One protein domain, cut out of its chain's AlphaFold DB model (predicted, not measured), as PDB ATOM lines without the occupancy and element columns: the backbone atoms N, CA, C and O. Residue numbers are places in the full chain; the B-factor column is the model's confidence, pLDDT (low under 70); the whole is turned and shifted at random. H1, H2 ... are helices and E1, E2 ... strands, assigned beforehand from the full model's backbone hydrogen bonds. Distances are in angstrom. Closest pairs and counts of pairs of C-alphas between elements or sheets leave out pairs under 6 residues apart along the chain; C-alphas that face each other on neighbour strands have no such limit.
ATOM      1  N   SER A 113     135.863 133.635 105.288       77.19
ATOM      2  CA  SER A 113     134.860 134.302 106.125       77.19
ATOM      3  C   SER A 113     134.709 135.788 105.786       77.19
ATOM      4  O   SER A 113     133.589 136.283 105.671       77.19
ATOM      5  N   ARG A 114     135.817 136.490 105.523       79.62
ATOM      6  CA  ARG A 114     135.796 137.892 105.086       79.62
ATOM      7  C   ARG A 114     135.195 138.046 103.698       79.62
ATOM      8  O   ARG A 114     134.412 138.965 103.482       79.62
ATOM      9  N   ARG A 115     135.528 137.153 102.759       83.69
ATOM     10  CA  ARG A 115     134.927 137.148 101.418       83.69
ATOM     11  C   ARG A 115     133.415 136.966 101.507       83.69
ATOM     12  O   ARG A 115     132.688 137.739 100.897       83.69
ATOM     13  N   PHE A 116     132.964 136.004 102.308       84.88
ATOM     14  CA  PHE A 116     131.547 135.756 102.548       84.88
ATOM     15  C   PHE A 116     130.835 136.982 103.138       84.88
ATOM     16  O   PHE A 116     129.749 137.341 102.684       84.88
ATOM     17  N   LEU A 117     131.453 137.663 104.111       80.19
ATOM     18  CA  LEU A 117     130.920 138.908 104.667       80.19
ATOM     19  C   LEU A 117     130.787 139.991 103.592       80.19
ATOM     20  O   LEU A 117     129.716 140.573 103.455       80.19
ATOM     21  N   ILE A 118     131.843 140.229 102.809       82.94
ATOM     22  CA  ILE A 118     131.850 141.227 101.727       82.94
ATOM     23  C   ILE A 118     130.739 140.936 100.712       82.94
ATOM     24  O   ILE A 118     129.979 141.837 100.360       82.94
ATOM     25  N   GLU A 119     130.611 139.685 100.273       86.19
ATOM     26  CA  GLU A 119     129.577 139.265  99.325       86.19
ATOM     27  C   GLU A 119     128.169 139.428  99.910       86.19
ATOM     28  O   GLU A 119     127.273 139.950  99.251       86.19
ATOM     29  N   THR A 120     127.980 139.065 101.181       83.94
ATOM     30  CA  THR A 120     126.699 139.242 101.880       83.94
ATOM     31  C   THR A 120     126.322 140.719 101.988       83.94
ATOM     32  O   THR A 120     125.176 141.076 101.710       83.94
ATOM     33  N   PHE A 121     127.270 141.594 102.335       82.25
ATOM     34  CA  PHE A 121     127.049 143.042 102.357       82.25
ATOM     35  C   PHE A 121     126.695 143.586 100.973       82.25
ATOM     36  O   PHE A 121     125.769 144.389 100.860       82.25
ATOM     37  N   HIS A 122     127.383 143.130  99.924       83.69
ATOM     38  CA  HIS A 122     127.103 143.550  98.555       83.69
ATOM     39  C   HIS A 122     125.695 143.131  98.107       83.69
ATOM     40  O   HIS A 122     124.927 143.961  97.622       83.69
ATOM     41  N   ASN A 123     125.312 141.881  98.373       85.25
ATOM     42  CA  ASN A 123     123.967 141.378  98.096       85.25
ATOM     43  C   ASN A 123     122.899 142.167  98.866       85.25
ATOM     44  O   ASN A 123     121.847 142.485  98.317       85.25
ATOM     45  N   MET A 124     123.157 142.522 100.129       84.12
ATOM     46  CA  MET A 124     122.235 143.353 100.908       84.12
ATOM     47  C   MET A 124     122.072 144.755 100.325       84.12
ATOM     48  O   MET A 124     120.946 145.244 100.271       84.12
ATOM     49  N   GLN A 125     123.163 145.385  99.884       85.69
ATOM     50  CA  GLN A 125     123.114 146.689  99.216       85.69
ATOM     51  C   GLN A 125     122.290 146.611  97.930       85.69
ATOM     52  O   GLN A 125     121.350 147.383  97.774       85.69
ATOM     53  N   GLN A 126     122.550 145.617  97.078       87.25
ATOM     54  CA  GLN A 126     121.792 145.422  95.842       87.25
ATOM     55  C   GLN A 126     120.291 145.239  96.110       87.25
ATOM     56  O   GLN A 126     119.458 145.885  95.478       87.25
ATOM     57  N   VAL A 127     119.926 144.390  97.074       86.94
ATOM     58  CA  VAL A 127     118.519 144.168  97.446       86.94
ATOM     59  C   VAL A 127     117.874 145.453  97.959       86.94
ATOM     60  O   VAL A 127     116.707 145.717  97.672       86.94
ATOM     61  N   GLN A 128     118.622 146.257  98.713       83.50
ATOM     62  CA  GLN A 128     118.146 147.534  99.228       83.50
ATOM     63  C   GLN A 128     117.920 148.555  98.104       83.50
ATOM     64  O   GLN A 128     116.885 149.222  98.101       83.50
ATOM     65  N   ASP A 129     118.816 148.618  97.120       85.94
ATOM     66  CA  ASP A 129     118.680 149.477  95.939       85.94
ATOM     67  C   ASP A 129     117.499 149.042  95.056       85.94
ATOM     68  O   ASP A 129     116.716 149.872  94.582       85.94
ATOM     69  N   GLU A 130     117.308 147.734  94.874       88.00
ATOM     70  CA  GLU A 130     116.166 147.182  94.141       88.00
ATOM     71  C   GLU A 130     114.834 147.458  94.848       88.00
ATOM     72  O   GLU A 130     113.849 147.810  94.190       88.00
ATOM     73  N   LEU A 131     114.799 147.334  96.180       84.56
ATOM     74  CA  LEU A 131     113.642 147.701  96.996       84.56
ATOM     75  C   LEU A 131     113.318 149.182  96.837       84.56
ATOM     76  O   LEU A 131     112.174 149.526  96.545       84.56
ATOM     77  N   GLN A 132     114.319 150.048  96.976       81.69
ATOM     78  CA  GLN A 132     114.162 151.493  96.847       81.69
ATOM     79  C   GLN A 132     113.633 151.871  95.455       81.69
ATOM     80  O   GLN A 132     112.628 152.573  95.340       81.69
ATOM     81  N   THR A 133     114.219 151.301  94.400       85.69
ATOM     82  CA  THR A 133     113.785 151.510  93.010       85.69
ATOM     83  C   THR A 133     112.352 151.019  92.776       85.69
ATOM     84  O   THR A 133     111.583 151.646  92.046       85.69
ATOM     85  N   SER A 134     111.970 149.884  93.370       83.94
ATOM     86  CA  SER A 134     110.599 149.361  93.286       83.94
ATOM     87  C   SER A 134     109.595 150.306  93.951       83.94
ATOM     88  O   SER A 134     108.534 150.569  93.381       83.94
ATOM     89  N   ARG A 135     109.949 150.870  95.113       80.06
ATOM     90  CA  ARG A 135     109.108 151.821  95.857       80.06
ATOM     91  C   ARG A 135     108.930 153.148  95.132       80.06
ATOM     92  O   ARG A 135     107.831 153.690  95.111       80.06
ATOM     93  N   GLU A 136     109.982 153.649  94.498       79.88
ATOM     94  CA  GLU A 136     109.909 154.875  93.695       79.88
ATOM     95  C   GLU A 136     108.988 154.708  92.478       79.88
ATOM     96  O   GLU A 136     108.262 155.634  92.120       79.88
ATOM     97  N   LYS A 137     108.956 153.512  91.879       80.12
ATOM     98  CA  LYS A 137     108.091 153.197  90.729       80.12
ATOM     99  C   LYS A 137     106.633 152.936  91.099       80.12
ATOM    100  O   LYS A 137     105.755 153.220  90.292       80.12
ATOM    101  N   SER A 138     106.375 152.363  92.274       70.69
ATOM    102  CA  SER A 138     105.022 151.985  92.717       70.69
ATOM    103  C   SER A 138     104.219 153.148  93.308       70.69
ATOM    104  O   SER A 138     103.009 153.028  93.480       70.69
ATOM    105  N   GLY A 139     104.851 154.294  93.578       63.88
ATOM    106  CA  GLY A 139     104.178 155.419  94.222       63.88
ATOM    107  C   GLY A 139     103.787 155.105  95.672       63.88
ATOM    108  O   GLY A 139     104.086 154.043  96.217       63.88
ATOM    109  N   SER A 140     103.138 156.055  96.343       59.22
ATOM    110  CA  SER A 140     102.837 156.040  97.785       59.22
ATOM    111  C   SER A 140     101.792 154.999  98.230       59.22
ATOM    112  O   SER A 140     101.046 155.236  99.181       59.22
ATOM    113  N   GLU A 141     101.689 153.848  97.562       63.22
ATOM    114  CA  GLU A 141     100.816 152.758  97.992       63.22
ATOM    115  C   GLU A 141     101.322 152.152  99.307       63.22
ATOM    116  O   GLU A 141     102.483 151.763  99.443       63.22
ATOM    117  N   GLU A 142     100.440 152.058 100.303       62.88
ATOM    118  CA  GLU A 142     100.774 151.538 101.639       62.88
ATOM    119  C   GLU A 142     101.023 150.016 101.635       62.88
ATOM    120  O   GLU A 142     101.621 149.472 102.565       62.88
ATOM    121  N   LYS A 143     100.572 149.312 100.590       76.69
ATOM    122  CA  LYS A 143     100.724 147.863 100.454       76.69
ATOM    123  C   LYS A 143     102.006 147.537  99.685       76.69
ATOM    124  O   LYS A 143     102.271 148.113  98.637       76.69
ATOM    125  N   LEU A 144     102.789 146.600 100.217       79.56
ATOM    126  CA  LEU A 144     103.978 146.076  99.543       79.56
ATOM    127  C   LEU A 144     103.563 145.161  98.389       79.56
ATOM    128  O   LEU A 144     102.654 144.338  98.549       79.56
ATOM    129  N   SER A 145     104.251 145.277  97.253       84.56
ATOM    130  CA  SER A 145     104.097 144.317  96.155       84.56
ATOM    131  C   SER A 145     104.669 142.945  96.538       84.56
ATOM    132  O   SER A 145     105.478 142.818  97.460       84.56
ATOM    133  N   GLU A 146     104.278 141.890  95.820       85.50
ATOM    134  CA  GLU A 146     104.827 140.542  96.041       85.50
ATOM    135  C   GLU A 146     106.352 140.511  95.860       85.50
ATOM    136  O   GLU A 146     107.070 139.926  96.673       85.50
ATOM    137  N   LYS A 147     106.861 141.238  94.856       85.88
ATOM    138  CA  LYS A 147     108.299 141.414  94.635       85.88
ATOM    139  C   LYS A 147     108.980 142.073  95.839       85.88
ATOM    140  O   LYS A 147     110.030 141.610  96.276       85.88
ATOM    141  N   GLU A 148     108.391 143.131  96.391       84.25
ATOM    142  CA  GLU A 148     108.941 143.836  97.557       84.25
ATOM    143  C   GLU A 148     108.953 142.959  98.806       84.25
ATOM    144  O   GLU A 148     109.921 142.979  99.563       84.25
ATOM    145  N   LEU A 149     107.915 142.145  99.006       85.00
ATOM    146  CA  LEU A 149     107.872 141.172 100.096       85.00
ATOM    147  C   LEU A 149     108.977 140.121  99.960       85.00
ATOM    148  O   LEU A 149     109.647 139.817 100.945       85.00
ATOM    149  N   LEU A 150     109.200 139.593  98.753       86.19
ATOM    150  CA  LEU A 150     110.276 138.634  98.487       86.19
ATOM    151  C   LEU A 150     111.655 139.245  98.747       86.19
ATOM    152  O   LEU A 150     112.464 138.644  99.455       86.19
ATOM    153  N   LEU A 151     111.902 140.454  98.240       86.50
ATOM    154  CA  LEU A 151     113.155 141.175  98.465       86.50
ATOM    155  C   LEU A 151     113.376 141.481  99.953       86.50
ATOM    156  O   LEU A 151     114.469 141.260 100.466       86.50
ATOM    157  N   LEU A 152     112.340 141.913 100.681       85.88
ATOM    158  CA  LEU A 152     112.421 142.140 102.128       85.88
ATOM    159  C   LEU A 152     112.709 140.851 102.901       85.88
ATOM    160  O   LEU A 152     113.517 140.866 103.828       85.88
ATOM    161  N   ASN A 153     112.077 139.736 102.536       85.56
ATOM    162  CA  ASN A 153     112.342 138.446 103.168       85.56
ATOM    163  C   ASN A 153     113.784 137.995 102.916       85.56
ATOM    164  O   ASN A 153     114.468 137.574 103.848       85.56
ATOM    165  N   TYR A 154     114.272 138.141 101.683       85.81
ATOM    166  CA  TYR A 154     115.656 137.828 101.344       85.81
ATOM    167  C   TYR A 154     116.642 138.721 102.112       85.81
ATOM    168  O   TYR A 154     117.576 138.220 102.739       85.81
ATOM    169  N   TYR A 155     116.367 140.025 102.191       85.38
ATOM    170  CA  TYR A 155     117.144 140.969 102.991       85.38
ATOM    171  C   TYR A 155     117.221 140.565 104.468       85.38
ATOM    172  O   TYR A 155     118.290 140.621 105.080       85.38
ATOM    173  N   GLN A 156     116.102 140.130 105.057       86.56
ATOM    174  CA  GLN A 156     116.059 139.671 106.448       86.56
ATOM    175  C   GLN A 156     116.910 138.419 106.674       86.56
ATOM    176  O   GLN A 156     117.537 138.305 107.729       86.56
ATOM    177  N   VAL A 157     116.940 137.495 105.707       87.19
ATOM    178  CA  VAL A 157     117.795 136.301 105.757       87.19
ATOM    179  C   VAL A 157     119.266 136.705 105.743       87.19
ATOM    180  O   VAL A 157     119.998 136.310 106.648       87.19
ATOM    181  N   LEU A 158     119.689 137.554 104.801       85.25
ATOM    182  CA  LEU A 158     121.074 138.039 104.739       85.25
ATOM    183  C   LEU A 158     121.473 138.787 106.019       85.25
ATOM    184  O   LEU A 158     122.512 138.511 106.618       85.25
ATOM    185  N   SER A 159     120.593 139.664 106.503       85.94
ATOM    186  CA  SER A 159     120.794 140.425 107.737       85.94
ATOM    187  C   SER A 159     120.947 139.521 108.965       85.94
ATOM    188  O   SER A 159     121.773 139.792 109.832       85.94
ATOM    189  N   ARG A 160     120.162 138.436 109.058       85.25
ATOM    190  CA  ARG A 160     120.269 137.434 110.136       85.25
ATOM    191  C   ARG A 160     121.597 136.698 110.094       85.25
ATOM    192  O   ARG A 160     122.178 136.444 111.145       85.25
ATOM    193  N   THR A 161     122.081 136.384 108.899       85.50
ATOM    194  CA  THR A 161     123.391 135.762 108.723       85.50
ATOM    195  C   THR A 161     124.507 136.698 109.180       85.50
ATOM    196  O   THR A 161     125.372 136.279 109.944       85.50
ATOM    197  N   LEU A 162     124.445 137.987 108.824       84.00
ATOM    198  CA  LEU A 162     125.393 138.983 109.333       84.00
ATOM    199  C   LEU A 162     125.291 139.177 110.846       84.00
ATOM    200  O   LEU A 162     126.316 139.327 111.509       84.00
ATOM    201  N   ALA A 163     124.084 139.129 111.416       86.75
ATOM    202  CA  ALA A 163     123.881 139.318 112.849       86.75
ATOM    203  C   ALA A 163     124.711 138.336 113.693       86.75
ATOM    204  O   ALA A 163     125.164 138.707 114.775       86.75
ATOM    205  N   GLN A 164     124.992 137.128 113.182       86.19
ATOM    206  CA  GLN A 164     125.851 136.133 113.840       86.19
ATOM    207  C   GLN A 164     127.260 136.666 114.142       86.19
ATOM    208  O   GLN A 164     127.860 136.285 115.151       86.19
ATOM    209  N   TYR A 165     127.754 137.591 113.319       84.69
ATOM    210  CA  TYR A 165     129.077 138.193 113.437       84.69
ATOM    211  C   TYR A 165     129.127 139.381 114.400       84.69
ATOM    212  O   TYR A 165     130.224 139.780 114.773       84.69
ATOM    213  N   ILE A 166     127.991 139.896 114.895       85.94
ATOM    214  CA  ILE A 166     127.959 141.028 115.845       85.94
ATOM    215  C   ILE A 166     128.847 140.773 117.069       85.94
ATOM    216  O   ILE A 166     129.553 141.668 117.523       85.94
ATOM    217  N   LYS A 167     128.843 139.545 117.605       85.00
ATOM    218  CA  LYS A 167     129.666 139.191 118.776       85.00
ATOM    219  C   LYS A 167     131.159 139.108 118.458       85.00
ATOM    220  O   LYS A 167     131.974 139.288 119.355       85.00
ATOM    221  N   GLN A 168     131.505 138.771 117.219       82.88
ATOM    222  CA  GLN A 168     132.886 138.558 116.785       82.88
ATOM    223  C   GLN A 168     133.520 139.876 116.333       82.88
ATOM    224  O   GLN A 168     134.650 140.172 116.708       82.88
ATOM    225  N   GLU A 169     132.772 140.681 115.577       82.38
ATOM    226  CA  GLU A 169     133.232 141.920 114.950       82.38
ATOM    227  C   GLU A 169     132.183 143.042 115.100       82.38
ATOM    228  O   GLU A 169     131.594 143.497 114.116       82.38
ATOM    229  N   PRO A 170     131.927 143.533 116.328       84.06
ATOM    230  CA  PRO A 170     130.904 144.556 116.575       84.06
ATOM    231  C   PRO A 170     131.193 145.881 115.858       84.06
ATOM    232  O   PRO A 170     130.271 146.637 115.570       84.06
ATOM    233  N   SER A 171     132.461 146.158 115.535       83.38
ATOM    234  CA  SER A 171     132.895 147.362 114.816       83.38
ATOM    235  C   SER A 171     132.387 147.450 113.377       83.38
ATOM    236  O   SER A 171     132.420 148.533 112.802       83.38
ATOM    237  N   LEU A 172     131.931 146.342 112.783       81.56
ATOM    238  CA  LEU A 172     131.337 146.350 111.442       81.56
ATOM    239  C   LEU A 172     129.910 146.907 111.422       81.56
ATOM    240  O   LEU A 172     129.374 147.192 110.352       81.56
ATOM    241  N   PHE A 173     129.282 147.050 112.588       87.44
ATOM    242  CA  PHE A 173     127.874 147.392 112.699       87.44
ATOM    243  C   PHE A 173     127.692 148.766 113.334       87.44
ATOM    244  O   PHE A 173     128.347 149.128 114.310       87.44
ATOM    245  N   VAL A 174     126.738 149.528 112.802       91.19
ATOM    246  CA  VAL A 174     126.367 150.822 113.379       91.19
ATOM    247  C   VAL A 174     125.551 150.573 114.640       91.19
ATOM    248  O   VAL A 174     124.508 149.920 114.588       91.19
ATOM    249  N   ARG A 175     126.005 151.114 115.771       94.75
ATOM    250  CA  ARG A 175     125.245 151.093 117.023       94.75
ATOM    251  C   ARG A 175     124.177 152.173 117.010       94.75
ATOM    252  O   ARG A 175     124.414 153.297 116.570       94.75
ATOM    253  N   MET A 176     123.000 151.819 117.501       95.19
ATOM    254  CA  MET A 176     121.876 152.723 117.654       95.19
ATOM    255  C   MET A 176     121.250 152.579 119.036       95.19
ATOM    256  O   MET A 176     121.227 151.484 119.589       95.19
ATOM    257  N   ARG A 177     120.703 153.670 119.567       95.56
ATOM    258  CA  ARG A 177     120.011 153.718 120.856       95.56
ATOM    259  C   ARG A 177     118.542 154.054 120.668       95.56
ATOM    260  O   ARG A 177     118.191 154.875 119.819       95.56
ATOM    261  N   CYS A 178     117.681 153.418 121.458       94.56
ATOM    262  CA  CYS A 178     116.266 153.761 121.506       94.56
ATOM    263  C   CYS A 178     116.027 155.079 122.237       94.56
ATOM    264  O   CYS A 178     116.366 155.211 123.409       94.56
ATOM    265  N   THR A 179     115.363 156.016 121.563       94.25
ATOM    266  CA  THR A 179     115.003 157.320 122.139       94.25
ATOM    267  C   THR A 179     113.543 157.407 122.583       94.25
ATOM    268  O   THR A 179     113.137 158.401 123.180       94.25
ATOM    269  N   TYR A 180     112.728 156.387 122.298       91.94
ATOM    270  CA  TYR A 180     111.296 156.397 122.601       91.94
ATOM    271  C   TYR A 180     110.989 155.899 124.016       91.94
ATOM    272  O   TYR A 180     111.520 154.882 124.456       91.94
ATOM    273  N   GLU A 181     110.055 156.567 124.694       89.56
ATOM    274  CA  GLU A 181     109.630 156.251 126.061       89.56
ATOM    275  C   GLU A 181     108.162 155.782 126.090       89.56
ATOM    276  O   GLU A 181     107.321 156.392 125.425       89.56
ATOM    277  N   PRO A 182     107.805 154.721 126.843       89.38
ATOM    278  CA  PRO A 182     108.678 153.852 127.646       89.38
ATOM    279  C   PRO A 182     109.372 152.748 126.835       89.38
ATOM    280  O   PRO A 182     110.410 152.230 127.244       89.38
ATOM    281  N   SER A 183     108.781 152.343 125.709       92.69
ATOM    282  CA  SER A 183     109.317 151.286 124.851       92.69
ATOM    283  C   SER A 183     108.713 151.339 123.455       92.69
ATOM    284  O   SER A 183     107.581 151.794 123.266       92.69
ATOM    285  N   ILE A 184     109.448 150.821 122.478       94.56
ATOM    286  CA  ILE A 184     109.002 150.670 121.098       94.56
ATOM    287  C   ILE A 184     108.838 149.202 120.718       94.56
ATOM    288  O   ILE A 184     109.582 148.325 121.156       94.56
ATOM    289  N   ARG A 185     107.841 148.921 119.874       94.69
ATOM    290  CA  ARG A 185     107.544 147.571 119.391       94.69
ATOM    291  C   ARG A 185     108.477 147.190 118.251       94.69
ATOM    292  O   ARG A 185     108.525 147.872 117.230       94.69
ATOM    293  N   MET A 186     109.130 146.049 118.415       94.56
ATOM    294  CA  MET A 186     109.890 145.376 117.373       94.56
ATOM    295  C   MET A 186     108.966 144.440 116.593       94.56
ATOM    296  O   MET A 186     108.157 143.723 117.190       94.56
ATOM    297  N   ARG A 187     109.057 144.451 115.263       93.88
ATOM    298  CA  ARG A 187     108.091 143.795 114.370       93.88
ATOM    299  C   ARG A 187     108.737 142.879 113.341       93.88
ATOM    300  O   ARG A 187     109.908 143.032 113.006       93.88
ATOM    301  N   GLN A 188     107.954 141.941 112.816       89.56
ATOM    302  CA  GLN A 188     108.414 140.980 111.810       89.56
ATOM    303  C   GLN A 188     108.634 141.607 110.428       89.56
ATOM    304  O   GLN A 188     109.522 141.192 109.688       89.56
ATOM    305  N   SER A 189     107.857 142.627 110.077       88.12
ATOM    306  CA  SER A 189     107.966 143.364 108.816       88.12
ATOM    307  C   SER A 189     107.820 144.870 109.069       88.12
ATOM    308  O   SER A 189     107.301 145.250 110.127       88.12
ATOM    309  N   PRO A 190     108.280 145.737 108.142       88.12
ATOM    310  CA  PRO A 190     108.246 147.192 108.306       88.12
ATOM    311  C   PRO A 190     106.823 147.748 108.116       88.12
ATOM    312  O   PRO A 190     106.516 148.455 107.162       88.12
ATOM    313  N   SER A 191     105.912 147.359 109.008       86.69
ATOM    314  CA  SER A 191     104.513 147.773 109.020       86.69
ATOM    315  C   SER A 191     103.977 147.785 110.445       86.69
ATOM    316  O   SER A 191     104.196 146.853 111.219       86.69
ATOM    317  N   THR A 192     103.188 148.800 110.792       86.25
ATOM    318  CA  THR A 192     102.528 148.907 112.105       86.25
ATOM    319  C   THR A 192     101.471 147.823 112.349       86.25
ATOM    320  O   THR A 192     101.118 147.573 113.503       86.25
ATOM    321  N   LYS A 193     101.005 147.151 111.286       87.50
ATOM    322  CA  LYS A 193     100.058 146.024 111.337       87.50
ATOM    323  C   LYS A 193     100.751 144.661 111.468       87.50
ATOM    324  O   LYS A 193     100.081 143.659 111.684       87.50
ATOM    325  N   SER A 194     102.077 144.618 111.338       87.94
ATOM    326  CA  SER A 194     102.868 143.387 111.427       87.94
ATOM    327  C   SER A 194     102.907 142.813 112.843       87.94
ATOM    328  O   SER A 194     102.815 143.566 113.821       87.94
ATOM    329  N   GLN A 195     103.112 141.498 112.955       91.94
ATOM    330  CA  GLN A 195     103.277 140.807 114.231       91.94
ATOM    331  C   GLN A 195     104.403 141.446 115.053       91.94
ATOM    332  O   GLN A 195     105.496 141.726 114.552       91.94
ATOM    333  N   GLN A 196     104.121 141.678 116.335       94.69
ATOM    334  CA  GLN A 196     105.120 142.116 117.300       94.69
ATOM    335  C   GLN A 196     105.985 140.920 117.708       94.69
ATOM    336  O   GLN A 196     105.463 139.905 118.160       94.69
ATOM    337  N   LEU A 197     107.301 141.062 117.557       92.50
ATOM    338  CA  LEU A 197     108.299 140.069 117.967       92.50
ATOM    339  C   LEU A 197     108.870 140.364 119.356       92.50
ATOM    340  O   LEU A 197     109.338 139.461 120.039       92.50
ATOM    341  N   GLY A 198     108.829 141.626 119.780       93.25
ATOM    342  CA  GLY A 198     109.351 142.041 121.073       93.25
ATOM    343  C   GLY A 198     109.239 143.542 121.289       93.25
ATOM    344  O   GLY A 198     108.536 144.246 120.556       93.25
ATOM    345  N   THR A 199     109.945 144.030 122.300       94.19
ATOM    346  CA  THR A 199     110.037 145.448 122.646       94.19
ATOM    347  C   THR A 199     111.480 145.853 122.901       94.19
ATOM    348  O   THR A 199     112.291 145.074 123.418       94.19
ATOM    349  N   LEU A 200     111.780 147.090 122.523       94.81
ATOM    350  CA  LEU A 200     113.020 147.777 122.836       94.81
ATOM    351  C   LEU A 200     112.698 148.897 123.824       94.81
ATOM    352  O   LEU A 200     111.781 149.682 123.573       94.81
ATOM    353  N   TYR A 201     113.385 148.924 124.959       94.69
ATOM    354  CA  TYR A 201     113.163 149.937 125.990       94.69
ATOM    355  C   TYR A 201     113.982 151.195 125.708       94.69
ATOM    356  O   TYR A 201     114.955 151.150 124.955       94.69
ATOM    357  N   LYS A 202     113.586 152.315 126.319       93.62
ATOM    358  CA  LYS A 202     114.366 153.556 126.287       93.62
ATOM    359  C   LYS A 202     115.819 153.293 126.700       93.62
ATOM    360  O   LYS A 202     116.069 152.494 127.599       93.62
ATOM    361  N   ASP A 203     116.750 153.948 126.012       94.00
ATOM    362  CA  ASP A 203     118.202 153.844 126.197       94.00
ATOM    363  C   ASP A 203     118.814 152.462 125.890       94.00
ATOM    364  O   ASP A 203     120.033 152.300 125.957       94.00
ATOM    365  N   GLU A 204     118.013 151.474 125.473       94.31
ATOM    366  CA  GLU A 204     118.524 150.174 125.036       94.31
ATOM    367  C   GLU A 204     119.262 150.315 123.694       94.31
ATOM    368  O   GLU A 204     118.767 150.932 122.742       94.31
ATOM    369  N   GLU A 205     120.462 149.733 123.624       94.75
ATOM    370  CA  GLU A 205     121.328 149.782 122.447       94.75
ATOM    371  C   GLU A 205     121.188 148.530 121.578       94.75
ATOM    372  O   GLU A 205     121.135 147.392 122.054       94.75
ATOM    373  N   VAL A 206     121.166 148.746 120.268       95.25
ATOM    374  CA  VAL A 206     121.051 147.718 119.233       95.25
ATOM    375  C   VAL A 206     121.992 148.012 118.077       95.25
ATOM    376  O   VAL A 206     122.459 149.131 117.886       95.25
ATOM    377  N   PHE A 207     122.247 147.003 117.258       94.75
ATOM    378  CA  PHE A 207     123.005 147.137 116.027       94.75
ATOM    379  C   PHE A 207     122.060 147.274 114.842       94.75
ATOM    380  O   PHE A 207     121.148 146.465 114.657       94.75
ATOM    381  N   LYS A 208     122.292 148.293 114.018       92.94
ATOM    382  CA  LYS A 208     121.599 148.483 112.750       92.94
ATOM    383  C   LYS A 208     122.112 147.466 111.741       92.94
ATOM    384  O   LYS A 208     123.277 147.497 111.357       92.94
ATOM    385  N   LEU A 209     121.205 146.618 111.277       89.38
ATOM    386  CA  LEU A 209     121.435 145.694 110.171       89.38
ATOM    387  C   LEU A 209     120.955 146.281 108.847       89.38
ATOM    388  O   LEU A 209     121.501 145.967 107.798       89.38
ATOM    389  N   GLY A 210     119.945 147.151 108.901       86.69
ATOM    390  CA  GLY A 210     119.341 147.686 107.699       86.69
ATOM    391  C   GLY A 210     118.390 148.837 107.916       86.69
ATOM    392  O   GLY A 210     118.095 149.235 109.044       86.69
ATOM    393  N   ASN A 211     117.909 149.389 106.810       89.44
ATOM    394  CA  ASN A 211     116.815 150.344 106.833       89.44
ATOM    395  C   ASN A 211     115.907 150.174 105.616       89.44
ATOM    396  O   ASN A 211     116.327 149.672 104.580       89.44
ATOM    397  N   PHE A 212     114.657 150.578 105.778       86.94
ATOM    398  CA  PHE A 212     113.627 150.534 104.757       86.94
ATOM    399  C   PHE A 212     112.779 151.793 104.882       86.94
ATOM    400  O   PHE A 212     112.393 152.165 105.989       86.94
ATOM    401  N   ARG A 213     112.492 152.451 103.761       85.19
ATOM    402  CA  ARG A 213     111.587 153.595 103.728       85.19
ATOM    403  C   ARG A 213     110.231 153.132 103.219       85.19
ATOM    404  O   ARG A 213     110.145 152.525 102.155       85.19
ATOM    405  N   ASP A 214     109.180 153.399 103.984       79.81
ATOM    406  CA  ASP A 214     107.829 153.064 103.547       79.81
ATOM    407  C   ASP A 214     107.293 154.060 102.503       79.81
ATOM    408  O   ASP A 214     107.914 155.077 102.190       79.81
ATOM    409  N   GLY A 215     106.117 153.769 101.938       70.62
ATOM    410  CA  GLY A 215     105.470 154.629 100.939       70.62
ATOM    411  C   GLY A 215     105.063 156.015 101.430       70.62
ATOM    412  O   GLY A 215     104.768 156.873 100.605       70.62
ATOM    413  N   LYS A 216     105.049 156.241 102.748       75.38
ATOM    414  CA  LYS A 216     104.774 157.543 103.371       75.38
ATOM    415  C   LYS A 216     106.056 158.345 103.600       75.38
ATOM    416  O   LYS A 216     105.990 159.509 103.979       75.38
ATOM    417  N   GLY A 217     107.215 157.742 103.334       78.88
ATOM    418  CA  GLY A 217     108.525 158.342 103.539       78.88
ATOM    419  C   GLY A 217     109.099 158.105 104.933       78.88
ATOM    420  O   GLY A 217     110.183 158.614 105.226       78.88
ATOM    421  N   ASP A 218     108.425 157.327 105.782       86.12
ATOM    422  CA  ASP A 218     108.913 157.033 107.118       86.12
ATOM    423  C   ASP A 218     109.972 155.929 107.104       86.12
ATOM    424  O   ASP A 218     109.931 154.973 106.325       86.12
ATOM    425  N   MET A 219     110.940 156.066 108.011       89.94
ATOM    426  CA  MET A 219     112.077 155.160 108.117       89.94
ATOM    427  C   MET A 219     111.808 154.035 109.115       89.94
ATOM    428  O   MET A 219     111.503 154.255 110.290       89.94
ATOM    429  N   TRP A 220     112.029 152.819 108.645       92.44
ATOM    430  CA  TRP A 220     112.101 151.599 109.423       92.44
ATOM    431  C   TRP A 220     113.546 151.120 109.487       92.44
ATOM    432  O   TRP A 220     114.276 151.169 108.500       92.44
ATOM    433  N   TYR A 221     113.957 150.623 110.644       93.31
ATOM    434  CA  TYR A 221     115.286 150.075 110.878       93.31
ATOM    435  C   TYR A 221     115.170 148.596 111.196       93.31
ATOM    436  O   TYR A 221     114.404 148.216 112.080       93.31
ATOM    437  N   TYR A 222     115.935 147.767 110.494       93.06
ATOM    438  CA  TYR A 222     116.107 146.373 110.880       93.06
ATOM    439  C   TYR A 222     117.295 146.300 111.828       93.06
ATOM    440  O   TYR A 222     118.390 146.752 111.481       93.06
ATOM    441  N   VAL A 223     117.072 145.788 113.033       94.94
ATOM    442  CA  VAL A 223     118.065 145.818 114.108       94.94
ATOM    443  C   VAL A 223     118.193 144.469 114.792       94.94
ATOM    444  O   VAL A 223     117.252 143.674 114.779       94.94
ATOM    445  N   ALA A 224     119.341 144.247 115.426       94.75
ATOM    446  CA  ALA A 224     119.570 143.126 116.325       94.75
ATOM    447  C   ALA A 224     120.241 143.575 117.628       94.75
ATOM    448  O   ALA A 224     121.090 144.465 117.629       94.75
ATOM    449  N   SER A 225     119.884 142.938 118.740       92.00
ATOM    450  CA  SER A 225     120.598 143.078 120.009       92.00
ATOM    451  C   SER A 225     121.962 142.372 119.967       92.00
ATOM    452  O   SER A 225     122.186 141.459 119.171       92.00
ATOM    453  N   ALA A 226     122.883 142.762 120.855       86.69
ATOM    454  CA  ALA A 226     124.228 142.173 120.942       86.69
ATOM    455  C   ALA A 226     124.214 140.650 121.187       86.69
ATOM    456  O   ALA A 226     125.057 139.902 120.689       86.69
ATOM    457  N   ASP A 227     123.239 140.183 121.963       85.81
ATOM    458  CA  ASP A 227     123.014 138.772 122.266       85.81
ATOM    459  C   ASP A 227     122.217 138.026 121.183       85.81
ATOM    460  O   ASP A 227     122.105 136.802 121.272       85.81
ATOM    461  N   GLN A 228     121.732 138.747 120.162       83.50
ATOM    462  CA  GLN A 228     120.887 138.287 119.052       83.50
ATOM    463  C   GLN A 228     119.522 137.722 119.479       83.50
ATOM    464  O   GLN A 228     118.830 137.113 118.666       83.50
ATOM    465  N   GLN A 229     119.103 137.935 120.731       86.12
ATOM    466  CA  GLN A 229     117.794 137.486 121.222       86.12
ATOM    467  C   GLN A 229     116.648 138.333 120.663       86.12
ATOM    468  O   GLN A 229     115.530 137.846 120.497       86.12
ATOM    469  N   LYS A 230     116.920 139.603 120.348       90.00
ATOM    470  CA  LYS A 230     115.953 140.525 119.760       90.00
ATOM    471  C   LYS A 230     116.403 140.880 118.353       90.00
ATOM    472  O   LYS A 230     117.439 141.516 118.183       90.00
ATOM    473  N   ILE A 231     115.617 140.494 117.354       92.94
ATOM    474  CA  ILE A 231     115.841 140.880 115.960       92.94
ATOM    475  C   ILE A 231     114.522 141.226 115.279       92.94
ATOM    476  O   ILE A 231     113.545 140.479 115.369       92.94
ATOM    477  N   GLY A 232     114.483 142.363 114.590       93.44
ATOM    478  CA  GLY A 232     113.275 142.797 113.901       93.44
ATOM    479  C   GLY A 232     113.297 144.256 113.470       93.44
ATOM    480  O   GLY A 232     114.298 144.959 113.585       93.44
ATOM    481  N   TRP A 233     112.153 144.697 112.956       94.31
ATOM    482  CA  TRP A 233     111.931 146.046 112.454       94.31
ATOM    483  C   TRP A 233     111.448 146.988 113.551       94.31
ATOM    484  O   TRP A 233     110.517 146.666 114.290       94.31
ATOM    485  N   ILE A 234     112.044 148.174 113.609       94.81
ATOM    486  CA  ILE A 234     111.690 149.264 114.515       94.81
ATOM    487  C   ILE A 234     111.396 150.515 113.694       94.81
ATOM    488  O   ILE A 234     112.095 150.828 112.733       94.81
ATOM    489  N   TYR A 235     110.354 151.238 114.081       92.62
ATOM    490  CA  TYR A 235     109.924 152.455 113.405       92.62
ATOM    491  C   TYR A 235     110.636 153.677 113.991       92.62
ATOM    492  O   TYR A 235     110.477 153.916 115.177       92.62
ATOM    493  N   LYS A 236     111.370 154.451 113.178       88.56
ATOM    494  CA  LYS A 236     111.865 155.836 113.388       88.56
ATOM    495  C   LYS A 236     112.696 156.203 114.637       88.56
ATOM    496  O   LYS A 236     113.626 156.988 114.509       88.56
ATOM    497  N   TYR A 237     112.391 155.697 115.826       91.12
ATOM    498  CA  TYR A 237     112.885 156.200 117.113       91.12
ATOM    499  C   TYR A 237     114.221 155.581 117.554       91.12
ATOM    500  O   TYR A 237     114.355 155.051 118.661       91.12
ATOM    501  N   LEU A 238     115.200 155.613 116.652       93.31
ATOM    502  CA  LEU A 238     116.562 155.162 116.905       93.31
ATOM    503  C   LEU A 238     117.550 156.257 116.505       93.31
ATOM    504  O   LEU A 238     117.465 156.792 115.400       93.31
ATOM    505  N   GLU A 239     118.511 156.541 117.375       94.19
ATOM    506  CA  GLU A 239     119.619 157.463 117.105       94.19
ATOM    507  C   GLU A 239     120.938 156.705 116.987       94.19
ATOM    508  O   GLU A 239     121.089 155.641 117.579       94.19
ATOM    509  N   ILE A 240     121.891 157.223 116.212       93.31
ATOM    510  CA  ILE A 240     123.221 156.614 116.096       93.31
ATOM    511  C   ILE A 240     124.026 156.956 117.349       93.31
ATOM    512  O   ILE A 240     124.136 158.126 117.710       93.31
ATOM    513  N   VAL A 241     124.625 155.940 117.969       90.88
ATOM    514  CA  VAL A 241     125.573 156.122 119.072       90.88
ATOM    515  C   VAL A 241     126.969 156.245 118.468       90.88
ATOM    516  O   VAL A 241     127.455 155.288 117.858       90.88
TER     517      VAL A 241
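AT A GLANCE: This is residues 113 to 241 of the 242 residues of the protein "SH3b domain-containing protein" of Ignavibacteriae bacterium (UniProt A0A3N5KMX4). A strongly twisted, curled five-strand sheet and the strand hairpin E2 and E3 make a small sandwich with crossed strands, and a long helical hairpin, H1 and H2, packs on the five-strand sheet. H2 runs along E5, while H1 reaches the sheet at E4. The printed part has 129 residues, with two named helices followed by seven named strands, of mixed class. The larger sheet has the order E6, E5, E4, E1, E7, all antiparallel. The whole is compact, with a radius of gyration of the C-alphas of 14.3 A and spans of 41 by 38 by 22 A.

IN THESE COORDINATES: Find C-alpha 113 at (134.860, 134.302, 106.125); from there H1 runs 37.2 A, through residues 113 to 138. H2, residues 146 to 163, runs 25.4 A from C-alpha 146 at (104.827, 140.542, 96.041). Next come E1, residues 174 to 178, E2, residues 183 to 187, and E3, residues 196 to 201. E4, residues 205 to 213, is 21.4 A long and bends by 73 degrees at residue 209. E5, residues 219 to 224, is 16.4 A long; E6 holds residues 231 to 235. E7, residues 238 to 240, ends at C-alpha 240, (123.221, 156.614, 116.096).

HOW THE PARTS SIT: Look first at the hairpin H1 and H2: they touch, opposite ways at a shallow tilt of 26 degrees, closest at the C-alphas of Met 124 and Tyr 155, 6.0 A. In both, every O i to N i+4 pair is within hydrogen-bond range. They and the five-strand sheet form two layers, helices on one face of a sheet. H2 has a height over the sheet of 9.4 A and runs along E5, at 26 degrees on the local plane; its closest C-alphas to E4 are Ser 159 and Leu 209, 5.8 A. Inside the sheet, E4, E5 and E6 form a meander, each the antiparallel neighbour of the one before: see N 212 and O 220, 2.8 A, and N 234 and O 221, 2.8 A. E1 pairs with E4 at N 206 and O 176, 2.8 A, and with edge strand E7 at N 177 and O 239, 2.8 A. The hairpin E2 and E3 pairs at N 184 and O 200, 2.8 A. It forms a sandwich, two sheets face to face, with the larger sheet, their strands at 79 degrees; the C-alphas of Arg 187 in E2 and Trp 233 in E6 are 4.8 A apart.

THE WHOLE: The C-alphas farthest apart, those of Arg 115 and Pro 182, are 40.7 A apart. The printed part has no cut, and no link is long. Mean pLDDT of the printed part is 86.8; look at residues 139 to 142 for the values under 70.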